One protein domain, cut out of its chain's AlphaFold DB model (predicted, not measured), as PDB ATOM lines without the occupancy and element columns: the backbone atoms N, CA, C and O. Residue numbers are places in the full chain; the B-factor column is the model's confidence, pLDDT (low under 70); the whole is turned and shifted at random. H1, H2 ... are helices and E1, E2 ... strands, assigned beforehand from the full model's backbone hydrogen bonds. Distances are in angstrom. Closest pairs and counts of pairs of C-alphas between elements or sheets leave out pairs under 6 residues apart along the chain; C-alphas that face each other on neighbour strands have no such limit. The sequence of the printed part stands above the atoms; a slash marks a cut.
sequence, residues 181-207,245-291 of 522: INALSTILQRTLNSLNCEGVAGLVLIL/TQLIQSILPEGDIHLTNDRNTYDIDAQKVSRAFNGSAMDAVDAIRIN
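Overview. This is residues 181 to 207 and 245 to 291 of the 522 residues of an uncharacterized protein of Hirsutella minnesotensis 3608 (UniProt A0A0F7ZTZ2). Picture a small antiparallel sheet of three strands, with the longest helix, H1, packed on its edge strand E1 and a helical hairpin, H4 and H5, at one end of the sheet. H2 makes a corner with H1, and H3 lies close to H4. The 74 printed residues hold five named helices and three named strands, in the order H1 H2 H3 E1 E2 H4 H5 E3; the sheet's order is E1 E2 E3, the class mixed. The whole is compact, with a radius of gyration of the C-alphas of 12.0 A and spans of 31 by 23 by 20 A.

Along the chain. Find C-alpha 256 at (311.087, 227.718, 321.858); from there E1 runs 15.8 A to residue 261. E2, residues 264 to 269, spans 16.1 A; E3 is residues 288 to 290. H1 starts at C-alpha 181, (314.150, 230.072, 314.055), and runs 19.9 A to 194. H2 is residues 198 to 207, 14.0 A; H3 245 to 251; H4 270 to 276; H5 281 to 286.

Arrangement. Look at the hairpin E1 and E2, where N 259 and O 266 are 2.8 A apart; between antiparallel E2 and E3, N 267 and O 289 are 2.9 A apart. H1 is on the sheet, its closest C-alphas to E1 being Gln 189 and Leu 259, 6.5 A. H1 and H2 touch only at the corner, C-alphas Leu 192 and Gly 199, 5.6 A. H4 and H5 touch, C-alphas Val 273 and Ala 284, 4.9 A, at a shallow tilt of 30 degrees, opposite ways; each only grazes the sheet, H5 only just on it with 5 pairs of C-alphas within 10 A. H3 is close to but not clearly touching H4, C-alphas Gln 249 and Ser 274, 6.3 A. In H1 to H5 every O i to N i+4 pair is within hydrogen-bond range.

Size, cuts and confidence. The C-alphas farthest apart are those of Gln 246 and Arg 263, 34.0 A. Residues 208 to 244 are not printed; C-alphas 207 and 245 are 9.9 A apart across this cut. The links printed whole are tight. Low confidence, pLDDT under 70, includes residues 191 to 207.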
ATOM      1  N   ILE A 181     315.405 230.002 313.274       61.81
ATOM      2  CA  ILE A 181     314.150 230.072 314.055       61.81
ATOM      3  C   ILE A 181     313.372 231.364 313.773       61.81
ATOM      4  O   ILE A 181     312.164 231.327 313.564       61.81
ATOM      5  N   ASN A 182     314.076 232.493 313.657       69.56
ATOM      6  CA  ASN A 182     313.473 233.806 313.410       69.56
ATOM      7  C   ASN A 182     312.768 233.919 312.046       69.56
ATOM      8  O   ASN A 182     311.796 234.659 311.902       69.56
ATOM      9  N   ALA A 183     313.255 233.210 311.022       70.69
ATOM     10  CA  ALA A 183     312.617 233.201 309.706       70.69
ATOM     11  C   ALA A 183     311.349 232.340 309.729       70.69
ATOM     12  O   ALA A 183     310.321 232.745 309.186       70.69
ATOM     13  N   LEU A 184     311.409 231.193 310.419       68.06
ATOM     14  CA  LEU A 184     310.258 230.318 310.609       68.06
ATOM     15  C   LEU A 184     309.161 231.021 311.415       68.06
ATOM     16  O   LEU A 184     308.022 231.033 310.966       68.06
ATOM     17  N   SER A 185     309.499 231.670 312.535       67.19
ATOM     18  CA  SER A 185     308.529 232.414 313.351       67.19
ATOM     19  C   SER A 185     307.888 233.567 312.579       67.19
ATOM     20  O   SER A 185     306.686 233.766 312.685       67.19
ATOM     21  N   THR A 186     308.641 234.277 311.729       75.81
ATOM     22  CA  THR A 186     308.102 235.366 310.892       75.81
ATOM     23  C   THR A 186     307.120 234.855 309.835       75.81
ATOM     24  O   THR A 186     306.076 235.471 309.607       75.81
ATOM     25  N   ILE A 187     307.443 233.739 309.170       73.31
ATOM     26  CA  ILE A 187     306.549 233.110 308.188       73.31
ATOM     27  C   ILE A 187     305.305 232.579 308.898       73.31
ATOM     28  O   ILE A 187     304.201 232.904 308.465       73.31
ATOM     29  N   LEU A 188     305.479 231.859 310.015       69.06
ATOM     30  CA  LEU A 188     304.370 231.385 310.840       69.06
ATOM     31  C   LEU A 188     303.483 232.562 311.226       69.06
ATOM     32  O   LEU A 188     302.308 232.548 310.909       69.06
ATOM     33  N   GLN A 189     304.042 233.625 311.798       73.19
ATOM     34  CA  GLN A 189     303.285 234.794 312.232       73.19
ATOM     35  C   GLN A 189     302.476 235.429 311.090       73.19
ATOM     36  O   GLN A 189     301.319 235.784 311.292       73.19
ATOM     37  N   ARG A 190     303.031 235.538 309.872       71.94
ATOM     38  CA  ARG A 190     302.284 236.044 308.703       71.94
ATOM     39  C   ARG A 190     301.154 235.110 308.283       71.94
ATOM     40  O   ARG A 190     300.064 235.582 307.977       71.94
ATOM     41  N   THR A 191     301.406 233.805 308.282       63.69
ATOM     42  CA  THR A 191     300.392 232.786 307.997       63.69
ATOM     43  C   THR A 191     299.287 232.817 309.054       63.69
ATOM     44  O   THR A 191     298.113 232.869 308.703       63.69
ATOM     45  N   LEU A 192     299.638 232.904 310.337       65.69
ATOM     46  CA  LEU A 192     298.698 232.990 311.456       65.69
ATOM     47  C   LEU A 192     297.832 234.248 311.400       65.69
ATOM     48  O   LEU A 192     296.614 234.149 311.536       65.69
ATOM     49  N   ASN A 193     298.439 235.402 311.118       66.00
ATOM     50  CA  ASN A 193     297.717 236.660 310.944       66.00
ATOM     51  C   ASN A 193     296.764 236.617 309.736       66.00
ATOM     52  O   ASN A 193     295.750 237.303 309.734       66.00
ATOM     53  N   SER A 194     297.077 235.822 308.703       58.56
ATOM     54  CA  SER A 194     296.224 235.663 307.518       58.56
ATOM     55  C   SER A 194     295.089 234.651 307.708       58.56
ATOM     56  O   SER A 194     294.128 234.684 306.943       58.56
ATOM     57  N   LEU A 195     295.211 233.733 308.669       56.06
ATOM     58  CA  LEU A 195     294.273 232.626 308.880       56.06
ATOM     59  C   LEU A 195     293.351 232.832 310.091       56.06
ATOM     60  O   LEU A 195     292.661 231.888 310.459       56.06
ATOM     61  N   ASN A 196     293.346 234.023 310.710       57.22
ATOM     62  CA  ASN A 196     292.497 234.368 311.860       57.22
ATOM     63  C   ASN A 196     292.358 233.201 312.846       57.22
ATOM     64  O   ASN A 196     291.263 232.675 313.038       57.22
ATOM     65  N   CYS A 197     293.473 232.772 313.448       52.66
ATOM     66  CA  CYS A 197     293.507 231.739 314.490       52.66
ATOM     67  C   CYS A 197     293.188 230.292 314.049       52.66
ATOM     68  O   CYS A 197     293.832 229.366 314.546       52.66
ATOM     69  N   GLU A 198     292.311 230.070 313.065       47.78
ATOM     70  CA  GLU A 198     291.999 228.743 312.497       47.78
ATOM     71  C   GLU A 198     293.248 228.075 311.886       47.78
ATOM     72  O   GLU A 198     293.387 226.851 311.856       47.78
ATOM     73  N   GLY A 199     294.223 228.892 311.477       45.50
ATOM     74  CA  GLY A 199     295.497 228.449 310.928       45.50
ATOM     75  C   GLY A 199     296.520 227.927 311.929       45.50
ATOM     76  O   GLY A 199     297.396 227.205 311.485       45.50
ATOM     77  N   VAL A 200     296.472 228.235 313.237       52.19
ATOM     78  CA  VAL A 200     297.498 227.726 314.184       52.19
ATOM     79  C   VAL A 200     297.274 226.242 314.442       52.19
ATOM     80  O   VAL A 200     298.157 225.432 314.171       52.19
ATOM     81  N   ALA A 201     296.068 225.881 314.892       50.03
ATOM     82  CA  ALA A 201     295.653 224.491 315.018       50.03
ATOM     83  C   ALA A 201     295.654 223.811 313.656       50.03
ATOM     84  O   ALA A 201     296.127 222.690 313.568       50.03
ATOM     85  N   GLY A 202     295.192 224.476 312.591       50.47
ATOM     86  CA  GLY A 202     295.263 223.945 311.234       50.47
ATOM     87  C   GLY A 202     296.694 223.624 310.813       50.47
ATOM     88  O   GLY A 202     296.935 222.558 310.277       50.47
ATOM     89  N   LEU A 203     297.671 224.480 311.108       52.81
ATOM     90  CA  LEU A 203     299.070 224.277 310.740       52.81
ATOM     91  C   LEU A 203     299.750 223.239 311.636       52.81
ATOM     92  O   LEU A 203     300.492 222.413 311.121       52.81
ATOM     93  N   VAL A 204     299.436 223.199 312.933       56.44
ATOM     94  CA  VAL A 204     299.861 222.120 313.837       56.44
ATOM     95  C   VAL A 204     299.244 220.786 313.397       56.44
ATOM     96  O   VAL A 204     299.968 219.820 313.216       56.44
ATOM     97  N   LEU A 205     297.946 220.730 313.102       52.31
ATOM     98  CA  LEU A 205     297.245 219.542 312.602       52.31
ATOM     99  C   LEU A 205     297.645 219.166 311.172       52.31
ATOM    100  O   LEU A 205     297.594 217.993 310.842       52.31
ATOM    101  N   ILE A 206     298.060 220.100 310.314       51.56
ATOM    102  CA  ILE A 206     298.611 219.811 308.980       51.56
ATOM    103  C   ILE A 206     300.039 219.281 309.124       51.56
ATOM    104  O   ILE A 206     300.377 218.300 308.470       51.56
ATOM    105  N   LEU A 207     300.862 219.861 310.004       50.28
ATOM    106  CA  LEU A 207     302.196 219.339 310.322       50.28
ATOM    107  C   LEU A 207     302.112 217.938 310.944       50.28
ATOM    108  O   LEU A 207     302.912 217.075 310.598       50.28
ATOM    109  N   THR A 245     307.790 211.287 310.768       62.03
ATOM    110  CA  THR A 245     308.287 211.700 312.089       62.03
ATOM    111  C   THR A 245     309.786 211.990 312.082       62.03
ATOM    112  O   THR A 245     310.195 212.994 312.655       62.03
ATOM    113  N   GLN A 246     310.608 211.212 311.367       65.31
ATOM    114  CA  GLN A 246     312.055 211.473 311.265       65.31
ATOM    115  C   GLN A 246     312.377 212.752 310.478       65.31
ATOM    116  O   GLN A 246     313.244 213.529 310.880       65.31
ATOM    117  N   LEU A 247     311.655 213.006 309.380       67.69
ATOM    118  CA  LEU A 247     311.842 214.221 308.586       67.69
ATOM    119  C   LEU A 247     311.424 215.463 309.383       67.69
ATOM    120  O   LEU A 247     312.161 216.443 309.424       67.69
ATOM    121  N   ILE A 248     310.284 215.397 310.074       66.50
ATOM    122  CA  ILE A 248     309.793 216.472 310.943       66.50
ATOM    123  C   ILE A 248     310.789 216.724 312.086       66.50
ATOM    124  O   ILE A 248     311.177 217.868 312.309       66.50
ATOM    125  N   GLN A 249     311.304 215.673 312.733       70.00
ATOM    126  CA  GLN A 249     312.326 215.793 313.782       70.00
ATOM    127  C   GLN A 249     313.622 216.454 313.296       70.00
ATOM    128  O   GLN A 249     314.239 217.189 314.058       70.00
ATOM    129  N   SER A 250     314.014 216.246 312.034       69.50
ATOM    130  CA  SER A 250     315.201 216.887 311.446       69.50
ATOM    131  C   SER A 250     315.002 218.360 311.058       69.50
ATOM    132  O   SER A 250     315.981 219.070 310.833       69.50
ATOM    133  N   ILE A 251     313.748 218.819 310.966       74.31
ATOM    134  CA  ILE A 251     313.382 220.173 310.521       74.31
ATOM    135  C   ILE A 251     312.966 221.067 311.698       74.31
ATOM    136  O   ILE A 251     313.070 222.290 311.584       74.31
ATOM    137  N   LEU A 252     312.513 220.499 312.826       71.62
ATOM    138  CA  LEU A 252     312.190 221.294 314.011       71.62
ATOM    139  C   LEU A 252     313.479 221.880 314.606       71.62
ATOM    140  O   LEU A 252     314.350 221.124 315.037       71.62
ATOM    141  N   PRO A 253     313.617 223.212 314.651       73.25
ATOM    142  CA  PRO A 253     314.785 223.821 315.257       73.25
ATOM    143  C   PRO A 253     314.805 223.574 316.771       73.25
ATOM    144  O   PRO A 253     313.762 223.535 317.424       73.25
ATOM    145  N   GLU A 254     316.004 223.444 317.338       79.56
ATOM    146  CA  GLU A 254     316.200 223.385 318.787       79.56
ATOM    147  C   GLU A 254     315.876 224.756 319.405       79.56
ATOM    148  O   GLU A 254     316.591 225.731 319.176       79.56
ATOM    149  N   GLY A 255     314.780 224.848 320.164       84.12
ATOM    150  CA  GLY A 255     314.388 226.059 320.892       84.12
ATOM    151  C   GLY A 255     312.876 226.267 320.990       84.12
ATOM    152  O   GLY A 255     312.086 225.519 320.411       84.12
ATOM    153  N   ASP A 256     312.484 227.309 321.722       88.62
ATOM    154  CA  ASP A 256     311.087 227.718 321.858       88.62
ATOM    155  C   ASP A 256     310.664 228.567 320.648       88.62
ATOM    156  O   ASP A 256     311.342 229.519 320.247       88.62
ATOM    157  N   ILE A 257     309.525 228.225 320.045       88.06
ATOM    158  CA  ILE A 257     308.898 229.041 319.005       88.06
ATOM    159  C   ILE A 257     308.003 230.058 319.707       88.06
ATOM    160  O   ILE A 257     306.969 229.696 320.264       88.06
ATOM    161  N   HIS A 258     308.402 231.327 319.655       89.75
ATOM    162  CA  HIS A 258     307.637 232.442 320.201       89.75
ATOM    163  C   HIS A 258     306.718 233.038 319.131       89.75
ATOM    164  O   HIS A 258     307.182 233.503 318.086       89.75
ATOM    165  N   LEU A 259     305.417 233.041 319.405       84.88
ATOM    166  CA  LEU A 259     304.386 233.640 318.562       84.88
ATOM    167  C   LEU A 259     303.615 234.663 319.387       84.88
ATOM    168  O   LEU A 259     303.363 234.459 320.572       84.88
ATOM    169  N   THR A 260     303.201 235.757 318.765       83.31
ATOM    170  CA  THR A 260     302.394 236.777 319.441       83.31
ATOM    171  C   THR A 260     301.124 236.999 318.652       83.31
ATOM    172  O   THR A 260     301.195 237.463 317.518       83.31
ATOM    173  N   ASN A 261     299.964 236.682 319.217       77.69
ATOM    174  CA  ASN A 261     298.687 236.898 318.545       77.69
ATOM    175  C   ASN A 261     297.668 237.503 319.509       77.69
ATOM    176  O   ASN A 261     297.509 237.010 320.624       77.69
ATOM    177  N   ASP A 262     297.017 238.586 319.085       73.62
ATOM    178  CA  ASP A 262     296.020 239.321 319.870       73.62
ATOM    179  C   ASP A 262     296.450 239.573 321.322       73.62
ATOM    180  O   ASP A 262     295.690 239.387 322.270       73.62
ATOM    181  N   ARG A 263     297.703 240.027 321.489       74.62
ATOM    182  CA  ARG A 263     298.354 240.339 322.779       74.62
ATOM    183  C   ARG A 263     298.679 239.128 323.651       74.62
ATOM    184  O   ARG A 263     299.261 239.322 324.709       74.62
ATOM    185  N   ASN A 264     298.361 237.912 323.222       79.75
ATOM    186  CA  ASN A 264     298.832 236.696 323.872       79.75
ATOM    187  C   ASN A 264     300.185 236.280 323.299       79.75
ATOM    188  O   ASN A 264     300.406 236.364 322.087       79.75
ATOM    189  N   THR A 265     301.078 235.820 324.170       85.94
ATOM    190  CA  THR A 265     302.326 235.168 323.770       85.94
ATOM    191  C   THR A 265     302.117 233.662 323.817       85.94
ATOM    192  O   THR A 265     301.601 233.129 324.799       85.94
ATOM    193  N   TYR A 266     302.477 232.976 322.742       86.81
ATOM    194  CA  TYR A 266     302.431 231.527 322.643       86.81
ATOM    195  C   TYR A 266     303.863 231.040 322.506       86.81
ATOM    196  O   TYR A 266     304.528 231.348 321.517       86.81
ATOM    197  N   ASP A 267     304.314 230.285 323.497       90.94
ATOM    198  CA  ASP A 267     305.638 229.684 323.509       90.94
ATOM    199  C   ASP A 267     305.458 228.184 323.302       90.94
ATOM    200  O   ASP A 267     304.804 227.507 324.104       90.94
ATOM    201  N   ILE A 268     305.989 227.673 322.193       90.12
ATOM    202  CA  ILE A 268     305.901 226.257 321.835       90.12
ATOM    203  C   ILE A 268     307.295 225.648 321.965       90.12
ATOM    204  O   ILE A 268     308.182 225.953 321.169       90.12
ATOM    205  N   ASP A 269     307.470 224.761 322.942       91.69
ATOM    206  CA  ASP A 269     308.701 223.989 323.129       91.69
ATOM    207  C   ASP A 269     308.780 222.913 322.036       91.69
ATOM    208  O   ASP A 269     308.188 221.830 322.141       91.69
ATOM    209  N   ALA A 270     309.499 223.227 320.955       88.00
ATOM    210  CA  ALA A 270     309.634 222.367 319.783       88.00
ATOM    211  C   ALA A 270     310.174 220.972 320.147       88.00
ATOM    212  O   ALA A 270     309.793 219.971 319.534       88.00
ATOM    213  N   GLN A 271     311.007 220.872 321.188       88.44
ATOM    214  CA  GLN A 271     311.599 219.616 321.634       88.44
ATOM    215  C   GLN A 271     310.600 218.750 322.414       88.44
ATOM    216  O   GLN A 271     310.601 217.523 322.280       88.44
ATOM    217  N   LYS A 272     309.725 219.346 323.231       88.88
ATOM    218  CA  LYS A 272     308.616 218.613 323.866       88.88
ATOM    219  C   LYS A 272     307.562 218.190 322.852       88.88
ATOM    220  O   LYS A 272     307.143 217.038 322.908       88.88
ATOM    221  N   VAL A 273     307.210 219.044 321.887       85.25
ATOM    222  CA  VAL A 273     306.314 218.657 320.781       85.25
ATOM    223  C   VAL A 273     306.914 217.489 319.992       85.25
ATOM    224  O   VAL A 273     306.235 216.495 319.756       85.25
ATOM    225  N   SER A 274     308.210 217.560 319.665       85.06
ATOM    226  CA  SER A 274     308.962 216.484 319.006       85.06
ATOM    227  C   SER A 274     308.883 215.154 319.771       85.06
ATOM    228  O   SER A 274     308.597 214.106 319.189       85.06
ATOM    229  N   ARG A 275     309.073 215.197 321.097       84.31
ATOM    230  CA  ARG A 275     308.953 214.018 321.970       84.31
ATOM    231  C   ARG A 275     307.529 213.487 322.052       84.31
ATOM    232  O   ARG A 275     307.357 212.275 322.108       84.31
ATOM    233  N   ALA A 276     306.530 214.363 322.018       83.56
ATOM    234  CA  ALA A 276     305.131 213.970 322.080       83.56
ATOM    235  C   ALA A 276     304.672 213.174 320.850       83.56
ATOM    236  O   ALA A 276     303.782 212.341 320.982       83.56
ATOM    237  N   PHE A 277     305.319 213.336 319.685       78.50
ATOM    238  CA  PHE A 277     305.085 212.449 318.533       78.50
ATOM    239  C   PHE A 277     305.443 210.986 318.819       78.50
ATOM    240  O   PHE A 277     304.836 210.090 318.246       78.50
ATOM    241  N   ASN A 278     306.411 210.753 319.709       81.81
ATOM    242  CA  ASN A 278     306.818 209.421 320.158       81.81
ATOM    243  C   ASN A 278     306.221 209.060 321.533       81.81
ATOM    244  O   ASN A 278     306.523 207.996 322.071       81.81
ATOM    245  N   GLY A 279     305.440 209.965 322.129       79.06
ATOM    246  CA  GLY A 279     305.001 209.926 323.520       79.06
ATOM    247  C   GLY A 279     303.486 210.028 323.661       79.06
ATOM    248  O   GLY A 279     302.725 209.663 322.767       79.06
ATOM    249  N   SER A 280     303.031 210.500 324.821       79.56
ATOM    250  CA  SER A 280     301.605 210.694 325.070       79.56
ATOM    251  C   SER A 280     301.147 212.053 324.537       79.56
ATOM    252  O   SER A 280     301.892 213.031 324.568       79.56
ATOM    253  N   ALA A 281     299.883 212.167 324.119       75.12
ATOM    254  CA  ALA A 281     299.300 213.454 323.724       75.12
ATOM    255  C   ALA A 281     299.400 214.527 324.833       75.12
ATOM    256  O   ALA A 281     299.436 215.720 324.540       75.12
ATOM    257  N   MET A 282     299.500 214.113 326.102       78.44
ATOM    258  CA  MET A 282     299.684 215.022 327.237       78.44
ATOM    259  C   MET A 282     301.035 215.746 327.189       78.44
ATOM    260  O   MET A 282     301.104 216.912 327.570       78.44
ATOM    261  N   ASP A 283     302.077 215.106 326.651       82.31
ATOM    262  CA  ASP A 283     303.399 215.720 326.487       82.31
ATOM    263  C   ASP A 283     303.364 216.864 325.458       82.31
ATOM    264  O   ASP A 283     304.088 217.851 325.601       82.31
ATOM    265  N   ALA A 284     302.481 216.773 324.452       82.44
ATOM    266  CA  ALA A 284     302.269 217.838 323.470       82.44
ATOM    267  C   ALA A 284     301.551 219.039 324.093       82.44
ATOM    268  O   ALA A 284     301.916 220.182 323.829       82.44
ATOM    269  N   VAL A 285     300.549 218.795 324.943       83.56
ATOM    270  CA  VAL A 285     299.812 219.867 325.630       83.56
ATOM    271  C   VAL A 285     300.729 220.620 326.599       83.56
ATOM    272  O   VAL A 285     300.673 221.847 326.677       83.56
ATOM    273  N   ASP A 286     301.623 219.909 327.288       87.75
ATOM    274  CA  ASP A 286     302.604 220.500 328.205       87.75
ATOM    275  C   ASP A 286     303.728 221.276 327.493       87.75
ATOM    276  O   ASP A 286     304.436 222.068 328.130       87.75
ATOM    277  N   ALA A 287     303.893 221.069 326.183       89.75
ATOM    278  CA  ALA A 287     304.839 221.800 325.347       89.75
ATOM    279  C   ALA A 287     304.371 223.218 324.999       89.75
ATOM    280  O   ALA A 287     305.190 224.053 324.622       89.75
ATOM    281  N   ILE A 288     303.071 223.489 325.118       89.06
ATOM    282  CA  ILE A 288     302.471 224.766 324.743       89.06
ATOM    283  C   ILE A 288     302.266 225.604 326.005       89.06
ATOM    284  O   ILE A 288     301.665 225.168 326.994       89.06
ATOM    285  N   ARG A 289     302.757 226.842 325.972       89.81
ATOM    286  CA  ARG A 289     302.530 227.842 327.016       89.81
ATOM    287  C   ARG A 289     301.862 229.056 326.396       89.81
ATOM    288  O   ARG A 289     302.250 229.506 325.326       89.81
ATOM    289  N   ILE A 290     300.857 229.575 327.084       85.88
ATOM    290  CA  ILE A 290     300.137 230.789 326.711       85.88
ATOM    291  C   ILE A 290     300.366 231.779 327.845       85.88
ATOM    292  O   ILE A 290     300.034 231.489 328.997       85.88
ATOM    293  N   ASN A 291     300.971 232.926 327.545       86.62
ATOM    294  CA  ASN A 291     301.334 233.948 328.532       86.62
ATOM    295  C   ASN A 291     302.177 233.357 329.672       86.62
ATOM    296  O   ASN A 291     301.877 233.539 330.854       86.62
TER     297      ASN A 291